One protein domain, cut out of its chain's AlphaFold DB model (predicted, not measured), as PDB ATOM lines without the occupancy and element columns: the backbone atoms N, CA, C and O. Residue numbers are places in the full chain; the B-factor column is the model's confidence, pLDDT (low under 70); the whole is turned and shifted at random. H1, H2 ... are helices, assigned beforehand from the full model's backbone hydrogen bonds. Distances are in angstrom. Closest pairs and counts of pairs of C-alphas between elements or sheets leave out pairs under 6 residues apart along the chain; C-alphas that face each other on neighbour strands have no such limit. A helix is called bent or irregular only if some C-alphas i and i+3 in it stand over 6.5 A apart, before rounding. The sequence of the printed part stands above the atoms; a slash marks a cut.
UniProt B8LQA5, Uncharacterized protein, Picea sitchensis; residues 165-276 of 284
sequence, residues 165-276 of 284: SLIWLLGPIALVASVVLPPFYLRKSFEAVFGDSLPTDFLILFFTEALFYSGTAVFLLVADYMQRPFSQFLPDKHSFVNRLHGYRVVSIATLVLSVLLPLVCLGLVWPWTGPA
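This is residues 165 to 276 of the 284 residues of an uncharacterized protein of Picea sitchensis (UniProt B8LQA5). The longest helix, H3, runs lengthwise beside the helical hairpin of H1 and H2, with few contacts to it, in a loose up-and-down bundle, each helix running against the one before. Residues 269 to 276 of H3 stick out. The printed part has 112 residues, three named helices and no named strand: all helix, loose, radius of gyration of the C-alphas 18.7 A, spans 61 by 32 by 18 A.

Find C-alpha 238 at (90.249, 171.305, 110.062); H3 runs from there 54.3 A to C-alpha 276 at (67.755, 122.181, 104.451), irregular, with C-alphas 272 and 275 9.2 A apart. H1 is residues 165 to 193, 39.3 A. H2, residues 199 to 230, 46.7 A, is only just irregular: C-alphas 226 and 229 are 6.7 A apart.

H3 is close but not clearly touching H1; their closest C-alphas, Ala 253 and Pro 172, are 6.3 A apart. H3 and H2 are likewise close but not clearly touching, at Ser 239 and Phe 230, closest C-alphas 7.8 A. H1 and H2 touch, opposite ways at a shallow tilt of 4 degrees, closest C-alphas Gly 171 and Phe 219, 4.5 A. O i to N i+4 pairs within hydrogen-bond range number 17 of 25 in H1, 26 of 28 in H2, 30 of 35 in H3.

The farthest C-alphas, Ser 197 and Asp 236, are 61.5 A apart. The printed part has no cut; no link is long. Fifty residues, among them 226 to 249, have pLDDT under 70.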
ATOM      1  N   SER A 165      89.488 161.130  96.698       66.06
ATOM      2  CA  SER A 165      88.271 160.397  97.081       66.06
ATOM      3  C   SER A 165      88.208 158.995  96.457       66.06
ATOM      4  O   SER A 165      87.799 158.045  97.126       66.06
ATOM      5  N   LEU A 166      88.684 158.836  95.217       67.62
ATOM      6  CA  LEU A 166      88.784 157.539  94.538       67.62
ATOM      7  C   LEU A 166      89.894 156.652  95.127       67.62
ATOM      8  O   LEU A 166      89.650 155.477  95.391       67.62
ATOM      9  N   ILE A 167      91.080 157.207  95.408       74.12
ATOM     10  CA  ILE A 167      92.181 156.503  96.096       74.12
ATOM     11  C   ILE A 167      91.731 156.022  97.482       74.12
ATOM     12  O   ILE A 167      92.100 154.926  97.903       74.12
ATOM     13  N   TRP A 168      90.901 156.802  98.180       72.06
ATOM     14  CA  TRP A 168      90.339 156.372  99.453       72.06
ATOM     15  C   TRP A 168      89.403 155.153  99.306       72.06
ATOM     16  O   TRP A 168      89.560 154.172 100.037       72.06
ATOM     17  N   LEU A 169      88.473 155.173  98.343       73.75
ATOM     18  CA  LEU A 169      87.578 154.038  98.066       73.75
ATOM     19  C   LEU A 169      88.325 152.796  97.548       73.75
ATOM     20  O   LEU A 169      87.865 151.673  97.765       73.75
ATOM     21  N   LEU A 170      89.485 152.975  96.911       80.19
ATOM     22  CA  LEU A 170      90.292 151.890  96.350       80.19
ATOM     23  C   LEU A 170      90.729 150.860  97.405       80.19
ATOM     24  O   LEU A 170      90.798 149.678  97.086       80.19
ATOM     25  N   GLY A 171      90.971 151.269  98.656       77.88
ATOM     26  CA  GLY A 171      91.332 150.354  99.748       77.88
ATOM     27  C   GLY A 171      90.223 149.336 100.061       77.88
ATOM     28  O   GLY A 171      90.444 148.133  99.902       77.88
ATOM     29  N   PRO A 172      89.017 149.783 100.465       73.31
ATOM     30  CA  PRO A 172      87.857 148.907 100.640       73.31
ATOM     31  C   PRO A 172      87.486 148.118  99.378       73.31
ATOM     32  O   PRO A 172      87.198 146.927  99.479       73.31
ATOM     33  N   ILE A 173      87.532 148.737  98.190       82.56
ATOM     34  CA  ILE A 173      87.204 148.058  96.925       82.56
ATOM     35  C   ILE A 173      88.204 146.934  96.623       82.56
ATOM     36  O   ILE A 173      87.774 145.840  96.272       82.56
ATOM     37  N   ALA A 174      89.510 147.151  96.808       81.06
ATOM     38  CA  ALA A 174      90.526 146.118  96.604       81.06
ATOM     39  C   ALA A 174      90.382 144.951  97.595       81.06
ATOM     40  O   ALA A 174      90.566 143.798  97.210       81.06
ATOM     41  N   LEU A 175      90.004 145.230  98.848       79.62
ATOM     42  CA  LEU A 175      89.763 144.198  99.860       79.62
ATOM     43  C   LEU A 175      88.510 143.367  99.529       79.62
ATOM     44  O   LEU A 175      88.573 142.140  99.542       79.62
ATOM     45  N   VAL A 176      87.395 144.003  99.145       79.06
ATOM     46  CA  VAL A 176      86.184 143.288  98.694       79.06
ATOM     47  C   VAL A 176      86.463 142.493  97.415       79.06
ATOM     48  O   VAL A 176      86.117 141.314  97.339       79.06
ATOM     49  N   ALA A 177      87.147 143.088  96.433       81.81
ATOM     50  CA  ALA A 177      87.546 142.407  95.205       81.81
ATOM     51  C   ALA A 177      88.417 141.178  95.507       81.81
ATOM     52  O   ALA A 177      88.139 140.100  94.996       81.81
ATOM     53  N   SER A 178      89.395 141.297  96.408       81.44
ATOM     54  CA  SER A 178      90.246 140.190  96.863       81.44
ATOM     55  C   SER A 178      89.485 139.026  97.511       81.44
ATOM     56  O   SER A 178      90.019 137.921  97.536       81.44
ATOM     57  N   VAL A 179      88.284 139.254  98.049       77.00
ATOM     58  CA  VAL A 179      87.443 138.215  98.669       77.00
ATOM     59  C   VAL A 179      86.425 137.641  97.674       77.00
ATOM     60  O   VAL A 179      86.072 136.468  97.769       77.00
ATOM     61  N   VAL A 180      85.986 138.426  96.683       77.38
ATOM     62  CA  VAL A 180      85.011 137.999  95.659       77.38
ATOM     63  C   VAL A 180      85.677 137.352  94.436       77.38
ATOM     64  O   VAL A 180      85.124 136.406  93.879       77.38
ATOM     65  N   LEU A 181      86.873 137.791  94.023       73.31
ATOM     66  CA  LEU A 181      87.605 137.190  92.899       73.31
ATOM     67  C   LEU A 181      87.889 135.691  93.084       73.31
ATOM     68  O   LEU A 181      87.670 134.964  92.117       73.31
ATOM     69  N   PRO A 182      88.316 135.187  94.261       71.50
ATOM     70  CA  PRO A 182      88.551 133.761  94.432       71.50
ATOM     71  C   PRO A 182      87.319 132.881  94.127       71.50
ATOM     72  O   PRO A 182      87.402 132.088  93.192       71.50
ATOM     73  N   PRO A 183      86.145 133.018  94.782       70.75
ATOM     74  CA  PRO A 183      84.992 132.167  94.463       70.75
ATOM     75  C   PRO A 183      84.424 132.383  93.049       70.75
ATOM     76  O   PRO A 183      83.808 131.467  92.506       70.75
ATOM     77  N   PHE A 184      84.617 133.558  92.436       74.31
ATOM     78  CA  PHE A 184      84.024 133.881  91.130       74.31
ATOM     79  C   PHE A 184      84.905 133.494  89.932       74.31
ATOM     80  O   PHE A 184      84.398 133.017  88.918       74.31
ATOM     81  N   TYR A 185      86.223 133.693  90.035       69.81
ATOM     82  CA  TYR A 185      87.178 133.424  88.958       69.81
ATOM     83  C   TYR A 185      87.607 131.954  88.963       69.81
ATOM     84  O   TYR A 185      87.453 131.252  87.963       69.81
ATOM     85  N   LEU A 186      88.055 131.460  90.123       70.56
ATOM     86  CA  LEU A 186      88.642 130.126  90.268       70.56
ATOM     87  C   LEU A 186      87.667 129.018  89.851       70.56
ATOM     88  O   LEU A 186      88.065 128.078  89.168       70.56
ATOM     89  N   ARG A 187      86.372 129.176  90.163       66.00
ATOM     90  CA  ARG A 187      85.327 128.201  89.810       66.00
ATOM     91  C   ARG A 187      85.230 127.944  88.301       66.00
ATOM     92  O   ARG A 187      84.974 126.813  87.915       66.00
ATOM     93  N   LYS A 188      85.471 128.960  87.461       68.62
ATOM     94  CA  LYS A 188      85.510 128.820  85.993       68.62
ATOM     95  C   LYS A 188      86.899 128.503  85.448       68.62
ATOM     96  O   LYS A 188      87.000 127.813  84.439       68.62
ATOM     97  N   SER A 189      87.961 128.999  86.082       67.56
ATOM     98  CA  SER A 189      89.334 128.714  85.651       67.56
ATOM     99  C   SER A 189      89.715 127.247  85.838       67.56
ATOM    100  O   SER A 189      90.400 126.695  84.987       67.56
ATOM    101  N   PHE A 190      89.279 126.603  86.921       66.81
ATOM    102  CA  PHE A 190      89.718 125.242  87.236       66.81
ATOM    103  C   PHE A 190      88.954 124.151  86.489       66.81
ATOM    104  O   PHE A 190      89.588 123.253  85.931       66.81
ATOM    105  N   GLU A 191      87.636 124.314  86.358       67.25
ATOM    106  CA  GLU A 191      86.765 123.500  85.497       67.25
ATOM    107  C   GLU A 191      87.285 123.434  84.042       67.25
ATOM    108  O   GLU A 191      87.158 122.409  83.379       67.25
ATOM    109  N   ALA A 192      87.931 124.505  83.560       67.31
ATOM    110  CA  ALA A 192      88.406 124.622  82.181       67.31
ATOM    111  C   ALA A 192      89.871 124.203  81.928       67.31
ATOM    112  O   ALA A 192      90.241 124.061  80.762       67.31
ATOM    113  N   VAL A 193      90.724 124.061  82.957       65.62
ATOM    114  CA  VAL A 193      92.193 123.958  82.761       65.62
ATOM    115  C   VAL A 193      92.819 122.653  83.271       65.62
ATOM    116  O   VAL A 193      93.783 122.194  82.662       65.62
ATOM    117  N   PHE A 194      92.302 122.031  84.340       57.69
ATOM    118  CA  PHE A 194      92.972 120.873  84.975       57.69
ATOM    119  C   PHE A 194      92.084 119.650  85.256       57.69
ATOM    120  O   PHE A 194      92.617 118.578  85.563       57.69
ATOM    121  N   GLY A 195      90.757 119.782  85.163       60.22
ATOM    122  CA  GLY A 195      89.828 118.762  85.660       60.22
ATOM    123  C   GLY A 195      89.957 118.542  87.175       60.22
ATOM    124  O   GLY A 195      90.622 119.313  87.877       60.22
ATOM    125  N   ASP A 196      89.357 117.461  87.675       61.81
ATOM    126  CA  ASP A 196      89.300 117.102  89.105       61.81
ATOM    127  C   ASP A 196      90.626 116.504  89.635       61.81
ATOM    128  O   ASP A 196      90.672 115.472  90.303       61.81
ATOM    129  N   SER A 197      91.740 117.143  89.273       66.75
ATOM    130  CA  SER A 197      93.108 116.701  89.537       66.75
ATOM    131  C   SER A 197      93.685 117.355  90.797       66.75
ATOM    132  O   SER A 197      93.608 118.568  90.949       66.75
ATOM    133  N   LEU A 198      94.404 116.593  91.631       73.50
ATOM    134  CA  LEU A 198      95.148 117.071  92.818       73.50
ATOM    135  C   LEU A 198      95.859 118.451  92.717       73.50
ATOM    136  O   LEU A 198      95.760 119.221  93.672       73.50
ATOM    137  N   PRO A 199      96.580 118.823  91.631       71.81
ATOM    138  CA  PRO A 199      97.169 120.166  91.496       71.81
ATOM    139  C   PRO A 199      96.161 121.326  91.551       71.81
ATOM    140  O   PRO A 199      96.554 122.440  91.906       71.81
ATOM    141  N   THR A 200      94.890 121.088  91.224       75.69
ATOM    142  CA  THR A 200      93.819 122.091  91.243       75.69
ATOM    143  C   THR A 200      93.627 122.670  92.645       75.69
ATOM    144  O   THR A 200      93.614 123.891  92.797       75.69
ATOM    145  N   ASP A 201      93.593 121.827  93.682       76.69
ATOM    146  CA  ASP A 201      93.422 122.262  95.076       76.69
ATOM    147  C   ASP A 201      94.600 123.116  95.559       76.69
ATOM    148  O   ASP A 201      94.409 124.163  96.181       76.69
ATOM    149  N   PHE A 202      95.832 122.730  95.211       78.94
ATOM    150  CA  PHE A 202      97.021 123.521  95.537       78.94
ATOM    151  C   PHE A 202      97.030 124.878  94.827       78.94
ATOM    152  O   PHE A 202      97.442 125.872  95.426       78.94
ATOM    153  N   LEU A 203      96.546 124.950  93.581       77.06
ATOM    154  CA  LEU A 203      96.401 126.228  92.887       77.06
ATOM    155  C   LEU A 203      95.267 127.079  93.487       77.06
ATOM    156  O   LEU A 203      95.434 128.292  93.587       77.06
ATOM    157  N   ILE A 204      94.157 126.476  93.938       78.50
ATOM    158  CA  ILE A 204      93.093 127.170  94.689       78.50
ATOM    159  C   ILE A 204      93.658 127.775  95.978       78.50
ATOM    160  O   ILE A 204      93.454 128.967  96.221       78.50
ATOM    161  N   LEU A 205      94.393 126.997  96.782       80.31
ATOM    162  CA  LEU A 205      95.027 127.496  98.008       80.31
ATOM    163  C   LEU A 205      95.997 128.639  97.688       80.31
ATOM    164  O   LEU A 205      95.848 129.734  98.221       80.31
ATOM    165  N   PHE A 206      96.923 128.436  96.747       79.81
ATOM    166  CA  PHE A 206      97.909 129.460  96.402       79.81
ATOM    167  C   PHE A 206      97.266 130.752  95.872       79.81
ATOM    168  O   PHE A 206      97.676 131.842  96.265       79.81
ATOM    169  N   PHE A 207      96.233 130.671  95.022       77.69
ATOM    170  CA  PHE A 207      95.540 131.865  94.526       77.69
ATOM    171  C   PHE A 207      94.664 132.540  95.585       77.69
ATOM    172  O   PHE A 207      94.649 133.768  95.634       77.69
ATOM    173  N   THR A 208      93.946 131.792  96.431       75.12
ATOM    174  CA  THR A 208      93.157 132.383  97.531       75.12
ATOM    175  C   THR A 208      94.067 133.114  98.521       75.12
ATOM    176  O   THR A 208      93.792 134.265  98.860       75.12
ATOM    177  N   GLU A 209      95.189 132.502  98.904       81.12
ATOM    178  CA  GLU A 209      96.191 133.063  99.811       81.12
ATOM    179  C   GLU A 209      96.926 134.272  99.201       81.12
ATOM    180  O   GLU A 209      96.985 135.342  99.815       81.12
ATOM    181  N   ALA A 210      97.420 134.165  97.962       83.38
ATOM    182  CA  ALA A 210      98.117 135.260  97.286       83.38
ATOM    183  C   ALA A 210      97.199 136.462  96.999       83.38
ATOM    184  O   ALA A 210      97.627 137.610  97.157       83.38
ATOM    185  N   LEU A 211      95.936 136.227  96.618       81.94
ATOM    186  CA  LEU A 211      94.946 137.298  96.477       81.94
ATOM    187  C   LEU A 211      94.668 137.944  97.835       81.94
ATOM    188  O   LEU A 211      94.800 139.161  97.940       81.94
ATOM    189  N   PHE A 212      94.383 137.157  98.879       81.81
ATOM    190  CA  PHE A 212      94.112 137.661 100.229       81.81
ATOM    191  C   PHE A 212      95.251 138.530 100.782       81.81
ATOM    192  O   PHE A 212      95.001 139.632 101.284       81.81
ATOM    193  N   TYR A 213      96.508 138.097 100.646       84.62
ATOM    194  CA  TYR A 213      97.657 138.908 101.052       84.62
ATOM    195  C   TYR A 213      97.834 140.157 100.178       84.62
ATOM    196  O   TYR A 213      98.175 141.213 100.711       84.62
ATOM    197  N   SER A 214      97.548 140.083  98.874       81.44
ATOM    198  CA  SER A 214      97.562 141.240  97.969       81.44
ATOM    199  C   SER A 214      96.510 142.290  98.355       81.44
ATOM    200  O   SER A 214      96.856 143.450  98.590       81.44
ATOM    201  N   GLY A 215      95.244 141.894  98.528       82.12
ATOM    202  CA  GLY A 215      94.164 142.782  98.969       82.12
ATOM    203  C   GLY A 215      94.438 143.401 100.342       82.12
ATOM    204  O   GLY A 215      94.267 144.607 100.528       82.12
ATOM    205  N   THR A 216      94.956 142.600 101.277       79.75
ATOM    206  CA  THR A 216      95.397 143.058 102.604       79.75
ATOM    207  C   THR A 216      96.535 144.080 102.510       79.75
ATOM    208  O   THR A 216      96.485 145.121 103.167       79.75
ATOM    209  N   ALA A 217      97.542 143.836 101.666       82.50
ATOM    210  CA  ALA A 217      98.670 144.745 101.467       82.50
ATOM    211  C   ALA A 217      98.254 146.063 100.792       82.50
ATOM    212  O   ALA A 217      98.715 147.127 101.206       82.50
ATOM    213  N   VAL A 218      97.352 146.020  99.803       81.56
ATOM    214  CA  VAL A 218      96.788 147.224  99.166       81.56
ATOM    215  C   VAL A 218      95.957 148.029 100.166       81.56
ATOM    216  O   VAL A 218      96.127 149.244 100.253       81.56
ATOM    217  N   PHE A 219      95.124 147.375 100.981       80.88
ATOM    218  CA  PHE A 219      94.375 148.038 102.052       80.88
ATOM    219  C   PHE A 219      95.302 148.708 103.079       80.88
ATOM    220  O   PHE A 219      95.089 149.869 103.422       80.88
ATOM    221  N   LEU A 220      96.367 148.026 103.519       83.62
ATOM    222  CA  LEU A 220      97.385 148.589 104.415       83.62
ATOM    223  C   LEU A 220      98.145 149.767 103.786       83.62
ATOM    224  O   LEU A 220      98.409 150.750 104.473       83.62
ATOM    225  N   LEU A 221      98.461 149.706 102.489       80.75
ATOM    226  CA  LEU A 221      99.134 150.787 101.764       80.75
ATOM    227  C   LEU A 221      98.226 152.019 101.631       80.75
ATOM    228  O   LEU A 221      98.676 153.136 101.886       80.75
ATOM    229  N   VAL A 222      96.941 151.830 101.309       78.06
ATOM    230  CA  VAL A 222      95.944 152.915 101.310       78.06
ATOM    231  C   VAL A 222      95.750 153.470 102.725       78.06
ATOM    232  O   VAL A 222      95.693 154.686 102.895       78.06
ATOM    233  N   ALA A 223      95.719 152.624 103.759       76.19
ATOM    234  CA  ALA A 223      95.617 153.068 105.148       76.19
ATOM    235  C   ALA A 223      96.839 153.897 105.595       76.19
ATOM    236  O   ALA A 223      96.656 154.945 106.208       76.19
ATOM    237  N   ASP A 224      98.064 153.487 105.253       77.56
ATOM    238  CA  ASP A 224      99.291 154.252 105.522       77.56
ATOM    239  C   ASP A 224      99.316 155.578 104.742       77.56
ATOM    240  O   ASP A 224      99.559 156.636 105.325       77.56
ATOM    241  N   TYR A 225      98.966 155.561 103.450       73.94
ATOM    242  CA  TYR A 225      98.825 156.775 102.637       73.94
ATOM    243  C   TYR A 225      97.826 157.764 103.259       73.94
ATOM    244  O   TYR A 225      98.126 158.953 103.378       73.94
ATOM    245  N   MET A 226      96.681 157.267 103.736       66.88
ATOM    246  CA  MET A 226      95.681 158.074 104.436       66.88
ATOM    247  C   MET A 226      96.133 158.521 105.835       66.88
ATOM    248  O   MET A 226      95.700 159.580 106.272       66.88
ATOM    249  N   GLN A 227      97.004 157.789 106.543       66.19
ATOM    250  CA  GLN A 227      97.503 158.167 107.880       66.19
ATOM    251  C   GLN A 227      98.679 159.157 107.861       66.19
ATOM    252  O   GLN A 227      98.832 159.942 108.805       66.19
ATOM    253  N   ARG A 228      99.494 159.173 106.800       63.59
ATOM    254  CA  ARG A 228     100.636 160.099 106.642       63.59
ATOM    255  C   ARG A 228     100.286 161.580 106.880       63.59
ATOM    256  O   ARG A 228     100.954 162.183 107.723       63.59
ATOM    257  N   PRO A 229      99.243 162.176 106.261       55.62
ATOM    258  CA  PRO A 229      98.895 163.580 106.509       55.62
ATOM    259  C   PRO A 229      98.355 163.859 107.926       55.62
ATOM    260  O   PRO A 229      98.385 165.003 108.370       55.62
ATOM    261  N   PHE A 230      97.900 162.843 108.671       51.12
ATOM    262  CA  PHE A 230      97.372 163.013 110.035       51.12
ATOM    263  C   PHE A 230      98.470 163.070 111.106       51.12
ATOM    264  O   PHE A 230      98.217 163.542 112.212       51.12
ATOM    265  N   SER A 231      99.678 162.582 110.809       49.69
ATOM    266  CA  SER A 231     100.760 162.485 111.801       49.69
ATOM    267  C   SER A 231     101.627 163.745 111.911       49.69
ATOM    268  O   SER A 231     102.490 163.801 112.781       49.69
ATOM    269  N   GLN A 232     101.420 164.741 111.041       50.06
ATOM    270  CA  GLN A 232     102.263 165.944 110.962       50.06
ATOM    271  C   GLN A 232     101.627 167.203 111.572       50.06
ATOM    272  O   GLN A 232     102.351 168.157 111.844       50.06
ATOM    273  N   PHE A 233     100.310 167.219 111.821       45.84
ATOM    274  CA  PHE A 233      99.596 168.429 112.244       45.84
ATOM    275  C   PHE A 233      98.622 168.191 113.403       45.84
ATOM    276  O   PHE A 233      97.561 167.584 113.250       45.84
ATOM    277  N   LEU A 234      98.970 168.762 114.556       54.84
ATOM    278  CA  LEU A 234      98.095 168.995 115.701       54.84
ATOM    279  C   LEU A 234      98.456 170.379 116.286       54.84
ATOM    280  O   LEU A 234      99.653 170.647 116.391       54.84
ATOM    281  N   PRO A 235      97.508 171.224 116.737       50.47
ATOM    282  CA  PRO A 235      96.055 171.175 116.569       50.47
ATOM    283  C   PRO A 235      95.527 172.348 115.713       50.47
ATOM    284  O   PRO A 235      95.756 173.508 116.036       50.47
ATOM    285  N   ASP A 236      94.733 172.062 114.679       53.94
ATOM    286  CA  ASP A 236      93.939 173.092 113.984       53.94
ATOM    287  C   ASP A 236      92.539 172.557 113.621       53.94
ATOM    288  O   ASP A 236      92.337 171.345 113.484       53.94
ATOM    289  N   LYS A 237      91.555 173.452 113.492       54.41
ATOM    290  CA  LYS A 237      90.104 173.199 113.425       54.41
ATOM    291  C   LYS A 237      89.714 172.219 112.307       54.41
ATOM    292  O   LYS A 237      88.812 171.402 112.490       54.41
ATOM    293  N   HIS A 238      90.447 172.225 111.192       53.69
ATOM    294  CA  HIS A 238      90.249 171.305 110.062       53.69
ATOM    295  C   HIS A 238      90.557 169.828 110.405       53.69
ATOM    296  O   HIS A 238      89.937 168.909 109.867       53.69
ATOM    297  N   SER A 239      91.469 169.570 111.353       50.91
ATOM    298  CA  SER A 239      91.867 168.205 111.746       50.91
ATOM    299  C   SER A 239      90.731 167.394 112.386       50.91
ATOM    300  O   SER A 239      90.725 166.164 112.299       50.91
ATOM    301  N   PHE A 240      89.735 168.058 112.984       49.72
ATOM    302  CA  PHE A 240      88.570 167.397 113.576       49.72
ATOM    303  C   PHE A 240      87.637 166.808 112.507       49.72
ATOM    304  O   PHE A 240      87.150 165.689 112.661       49.72
ATOM    305  N   VAL A 241      87.453 167.515 111.386       53.19
ATOM    306  CA  VAL A 241      86.628 167.057 110.256       53.19
ATOM    307  C   VAL A 241      87.252 165.819 109.608       53.19
ATOM    308  O   VAL A 241      86.582 164.799 109.451       53.19
ATOM    309  N   ASN A 242      88.562 165.843 109.342       52.47
ATOM    310  CA  ASN A 242      89.263 164.673 108.806       52.47
ATOM    311  C   ASN A 242      89.322 163.496 109.795       52.47
ATOM    312  O   ASN A 242      89.230 162.345 109.369       52.47
ATOM    313  N   ARG A 243      89.400 163.747 111.110       50.09
ATOM    314  CA  ARG A 243      89.265 162.701 112.140       50.09
ATOM    315  C   ARG A 243      87.882 162.042 112.103       50.09
ATOM    316  O   ARG A 243      87.790 160.819 112.190       50.09
ATOM    317  N   LEU A 244      86.818 162.831 111.931       58.03
ATOM    318  CA  LEU A 244      85.450 162.324 111.814       58.03
ATOM    319  C   LEU A 244      85.240 161.531 110.515       58.03
ATOM    320  O   LEU A 244      84.590 160.485 110.540       58.03
ATOM    321  N   HIS A 245      85.837 161.971 109.402       55.66
ATOM    322  CA  HIS A 245      85.891 161.178 108.176       55.66
ATOM    323  C   HIS A 245      86.602 159.845 108.420       55.66
ATOM    324  O   HIS A 245      85.980 158.812 108.208       55.66
ATOM    325  N   GLY A 246      87.824 159.835 108.966       64.38
ATOM    326  CA  GLY A 246      88.564 158.605 109.279       64.38
ATOM    327  C   GLY A 246      87.794 157.610 110.162       64.38
ATOM    328  O   GLY A 246      87.871 156.403 109.941       64.38
ATOM    329  N   TYR A 247      86.977 158.092 111.103       66.75
ATOM    330  CA  TYR A 247      86.077 157.227 111.874       66.75
ATOM    331  C   TYR A 247      84.953 156.623 111.014       66.75
ATOM    332  O   TYR A 247      84.707 155.421 111.087       66.75
ATOM    333  N   ARG A 248      84.300 157.422 110.154       63.72
ATOM    334  CA  ARG A 248      83.295 156.923 109.192       63.72
ATOM    335  C   ARG A 248      83.902 155.920 108.207       63.72
ATOM    336  O   ARG A 248      83.280 154.894 107.960       63.72
ATOM    337  N   VAL A 249      85.116 156.176 107.713       67.31
ATOM    338  CA  VAL A 249      85.897 155.260 106.861       67.31
ATOM    339  C   VAL A 249      86.020 153.888 107.514       67.31
ATOM    340  O   VAL A 249      85.613 152.888 106.926       67.31
ATOM    341  N   VAL A 250      86.578 153.845 108.728       70.25
ATOM    342  CA  VAL A 250      86.844 152.583 109.428       70.25
ATOM    343  C   VAL A 250      85.534 151.899 109.804       70.25
ATOM    344  O   VAL A 250      85.409 150.707 109.566       70.25
ATOM    345  N   SER A 251      84.538 152.648 110.286       75.44
ATOM    346  CA  SER A 251      83.206 152.121 110.609       75.44
ATOM    347  C   SER A 251      82.541 151.447 109.401       75.44
ATOM    348  O   SER A 251      82.172 150.277 109.487       75.44
ATOM    349  N   ILE A 252      82.483 152.122 108.245       75.56
ATOM    350  CA  ILE A 252      81.924 151.564 107.002       75.56
ATOM    351  C   ILE A 252      82.732 150.345 106.543       75.56
ATOM    352  O   ILE A 252      82.137 149.328 106.200       75.56
ATOM    353  N   ALA A 253      84.067 150.402 106.582       73.12
ATOM    354  CA  ALA A 253      84.910 149.263 106.222       73.12
ATOM    355  C   ALA A 253      84.679 148.055 107.150       73.12
ATOM    356  O   ALA A 253      84.538 146.937 106.661       73.12
ATOM    357  N   THR A 254      84.564 148.265 108.467       75.69
ATOM    358  CA  THR A 254      84.241 147.194 109.424       75.69
ATOM    359  C   THR A 254      82.822 146.668 109.256       75.69
ATOM    360  O   THR A 254      82.628 145.464 109.366       75.69
ATOM    361  N   LEU A 255      81.846 147.523 108.931       78.56
ATOM    362  CA  LEU A 255      80.464 147.120 108.676       78.56
ATOM    363  C   LEU A 255      80.402 146.246 107.422       78.56
ATOM    364  O   LEU A 255      79.950 145.106 107.506       78.56
ATOM    365  N   VAL A 256      80.943 146.722 106.297       73.81
ATOM    366  CA  VAL A 256      81.027 145.956 105.044       73.81
ATOM    367  C   VAL A 256      81.767 144.638 105.260       73.81
ATOM    368  O   VAL A 256      81.258 143.603 104.849       73.81
ATOM    369  N   LEU A 257      82.905 144.630 105.963       67.31
ATOM    370  CA  LEU A 257      83.641 143.402 106.275       67.31
ATOM    371  C   LEU A 257      82.821 142.439 107.157       67.31
ATOM    372  O   LEU A 257      82.763 141.248 106.864       67.31
ATOM    373  N   SER A 258      82.142 142.948 108.190       75.19
ATOM    374  CA  SER A 258      81.291 142.160 109.101       75.19
ATOM    375  C   SER A 258      80.016 141.609 108.456       75.19
ATOM    376  O   SER A 258      79.447 140.657 108.979       75.19
ATOM    377  N   VAL A 259      79.588 142.174 107.324       71.62
ATOM    378  CA  VAL A 259      78.468 141.689 106.502       71.62
ATOM    379  C   VAL A 259      78.966 140.743 105.405       71.62
ATOM    380  O   VAL A 259      78.341 139.716 105.148       71.62
ATOM    381  N   LEU A 260      80.123 141.033 104.800       73.12
ATOM    382  CA  LEU A 260      80.751 140.201 103.773       73.12
ATOM    383  C   LEU A 260      81.232 138.859 104.339       73.12
ATOM    384  O   LEU A 260      81.022 137.837 103.698       73.12
ATOM    385  N   LEU A 261      81.822 138.842 105.540       76.75
ATOM    386  CA  LEU A 261      82.272 137.621 106.222       76.75
ATOM    387  C   LEU A 261      81.157 136.557 106.335       76.75
ATOM    388  O   LEU A 261      81.333 135.475 105.775       76.75
ATOM    389  N   PRO A 262      79.998 136.818 106.977       67.75
ATOM    390  CA  PRO A 262      78.913 135.847 107.037       67.75
ATOM    391  C   PRO A 262      78.274 135.588 105.669       67.75
ATOM    392  O   PRO A 262      77.913 134.446 105.419       67.75
ATOM    393  N   LEU A 263      78.176 136.565 104.755       70.88
ATOM    394  CA  LEU A 263      77.659 136.314 103.398       70.88
ATOM    395  C   LEU A 263      78.532 135.335 102.602       70.88
ATOM    396  O   LEU A 263      78.002 134.458 101.924       70.88
ATOM    397  N   VAL A 264      79.856 135.456 102.700       68.12
ATOM    398  CA  VAL A 264      80.811 134.553 102.041       68.12
ATOM    399  C   VAL A 264      80.823 133.191 102.728       68.12
ATOM    400  O   VAL A 264      80.775 132.177 102.037       68.12
ATOM    401  N   CYS A 265      80.794 133.139 104.064       69.50
ATOM    402  CA  CYS A 265      80.667 131.878 104.794       69.50
ATOM    403  C   CYS A 265      79.357 131.150 104.455       69.50
ATOM    404  O   CYS A 265      79.409 129.981 104.087       69.50
ATOM    405  N   LEU A 266      78.199 131.824 104.496       74.94
ATOM    406  CA  LEU A 266      76.931 131.222 104.073       74.94
ATOM    407  C   LEU A 266      76.991 130.804 102.602       74.94
ATOM    408  O   LEU A 266      76.618 129.681 102.303       74.94
ATOM    409  N   GLY A 267      77.489 131.647 101.693       70.75
ATOM    410  CA  GLY A 267      77.542 131.348 100.256       70.75
ATOM    411  C   GLY A 267      78.453 130.171  99.880       70.75
ATOM    412  O   GLY A 267      78.114 129.408  98.977       70.75
ATOM    413  N   LEU A 268      79.576 129.988 100.582       67.50
ATOM    414  CA  LEU A 268      80.480 128.842 100.406       67.50
ATOM    415  C   LEU A 268      79.936 127.560 101.047       67.50
ATOM    416  O   LEU A 268      80.139 126.475 100.507       67.50
ATOM    417  N   VAL A 269      79.228 127.676 102.173       67.12
ATOM    418  CA  VAL A 269      78.623 126.539 102.884       67.12
ATOM    419  C   VAL A 269      77.300 126.099 102.233       67.12
ATOM    420  O   VAL A 269      76.990 124.911 102.238       67.12
ATOM    421  N   TRP A 270      76.567 127.008 101.578       67.38
ATOM    422  CA  TRP A 270      75.289 126.767 100.889       67.38
ATOM    423  C   TRP A 270      75.256 125.526  99.974       67.38
ATOM    424  O   TRP A 270      74.335 124.720 100.125       67.38
ATOM    425  N   PRO A 271      76.222 125.298  99.054       64.62
ATOM    426  CA  PRO A 271      76.243 124.087  98.228       64.62
ATOM    427  C   PRO A 271      76.540 122.794  99.006       64.62
ATOM    428  O   PRO A 271      76.332 121.719  98.451       64.62
ATOM    429  N   TRP A 272      77.026 122.873 100.250       64.19
ATOM    430  CA  TRP A 272      77.462 121.716 101.045       64.19
ATOM    431  C   TRP A 272      76.499 121.362 102.190       64.19
ATOM    432  O   TRP A 272      76.325 120.190 102.502       64.19
ATOM    433  N   THR A 273      75.802 122.345 102.772       66.12
ATOM    434  CA  THR A 273      74.683 122.109 103.710       66.12
ATOM    435  C   THR A 273      73.317 122.033 103.025       66.12
ATOM    436  O   THR A 273      72.338 121.607 103.640       66.12
ATOM    437  N   GLY A 274      73.233 122.471 101.767       71.31
ATOM    438  CA  GLY A 274      72.007 122.513 100.977       71.31
ATOM    439  C   GLY A 274      70.920 123.447 101.536       71.31
ATOM    440  O   GLY A 274      71.109 124.114 102.560       71.31
ATOM    441  N   PRO A 275      69.734 123.480 100.896       65.12
ATOM    442  CA  PRO A 275      68.611 124.307 101.346       65.12
ATOM    443  C   PRO A 275      68.108 123.951 102.754       65.12
ATOM    444  O   PRO A 275      67.610 124.824 103.464       65.12
ATOM    445  N   ALA A 276      68.264 122.691 103.178       64.00
ATOM    446  CA  ALA A 276      67.755 122.181 104.451       64.00
ATOM    447  C   ALA A 276      68.300 122.943 105.673       64.00
ATOM    448  O   ALA A 276      67.538 123.263 106.582       64.00
TER     449      ALA A 276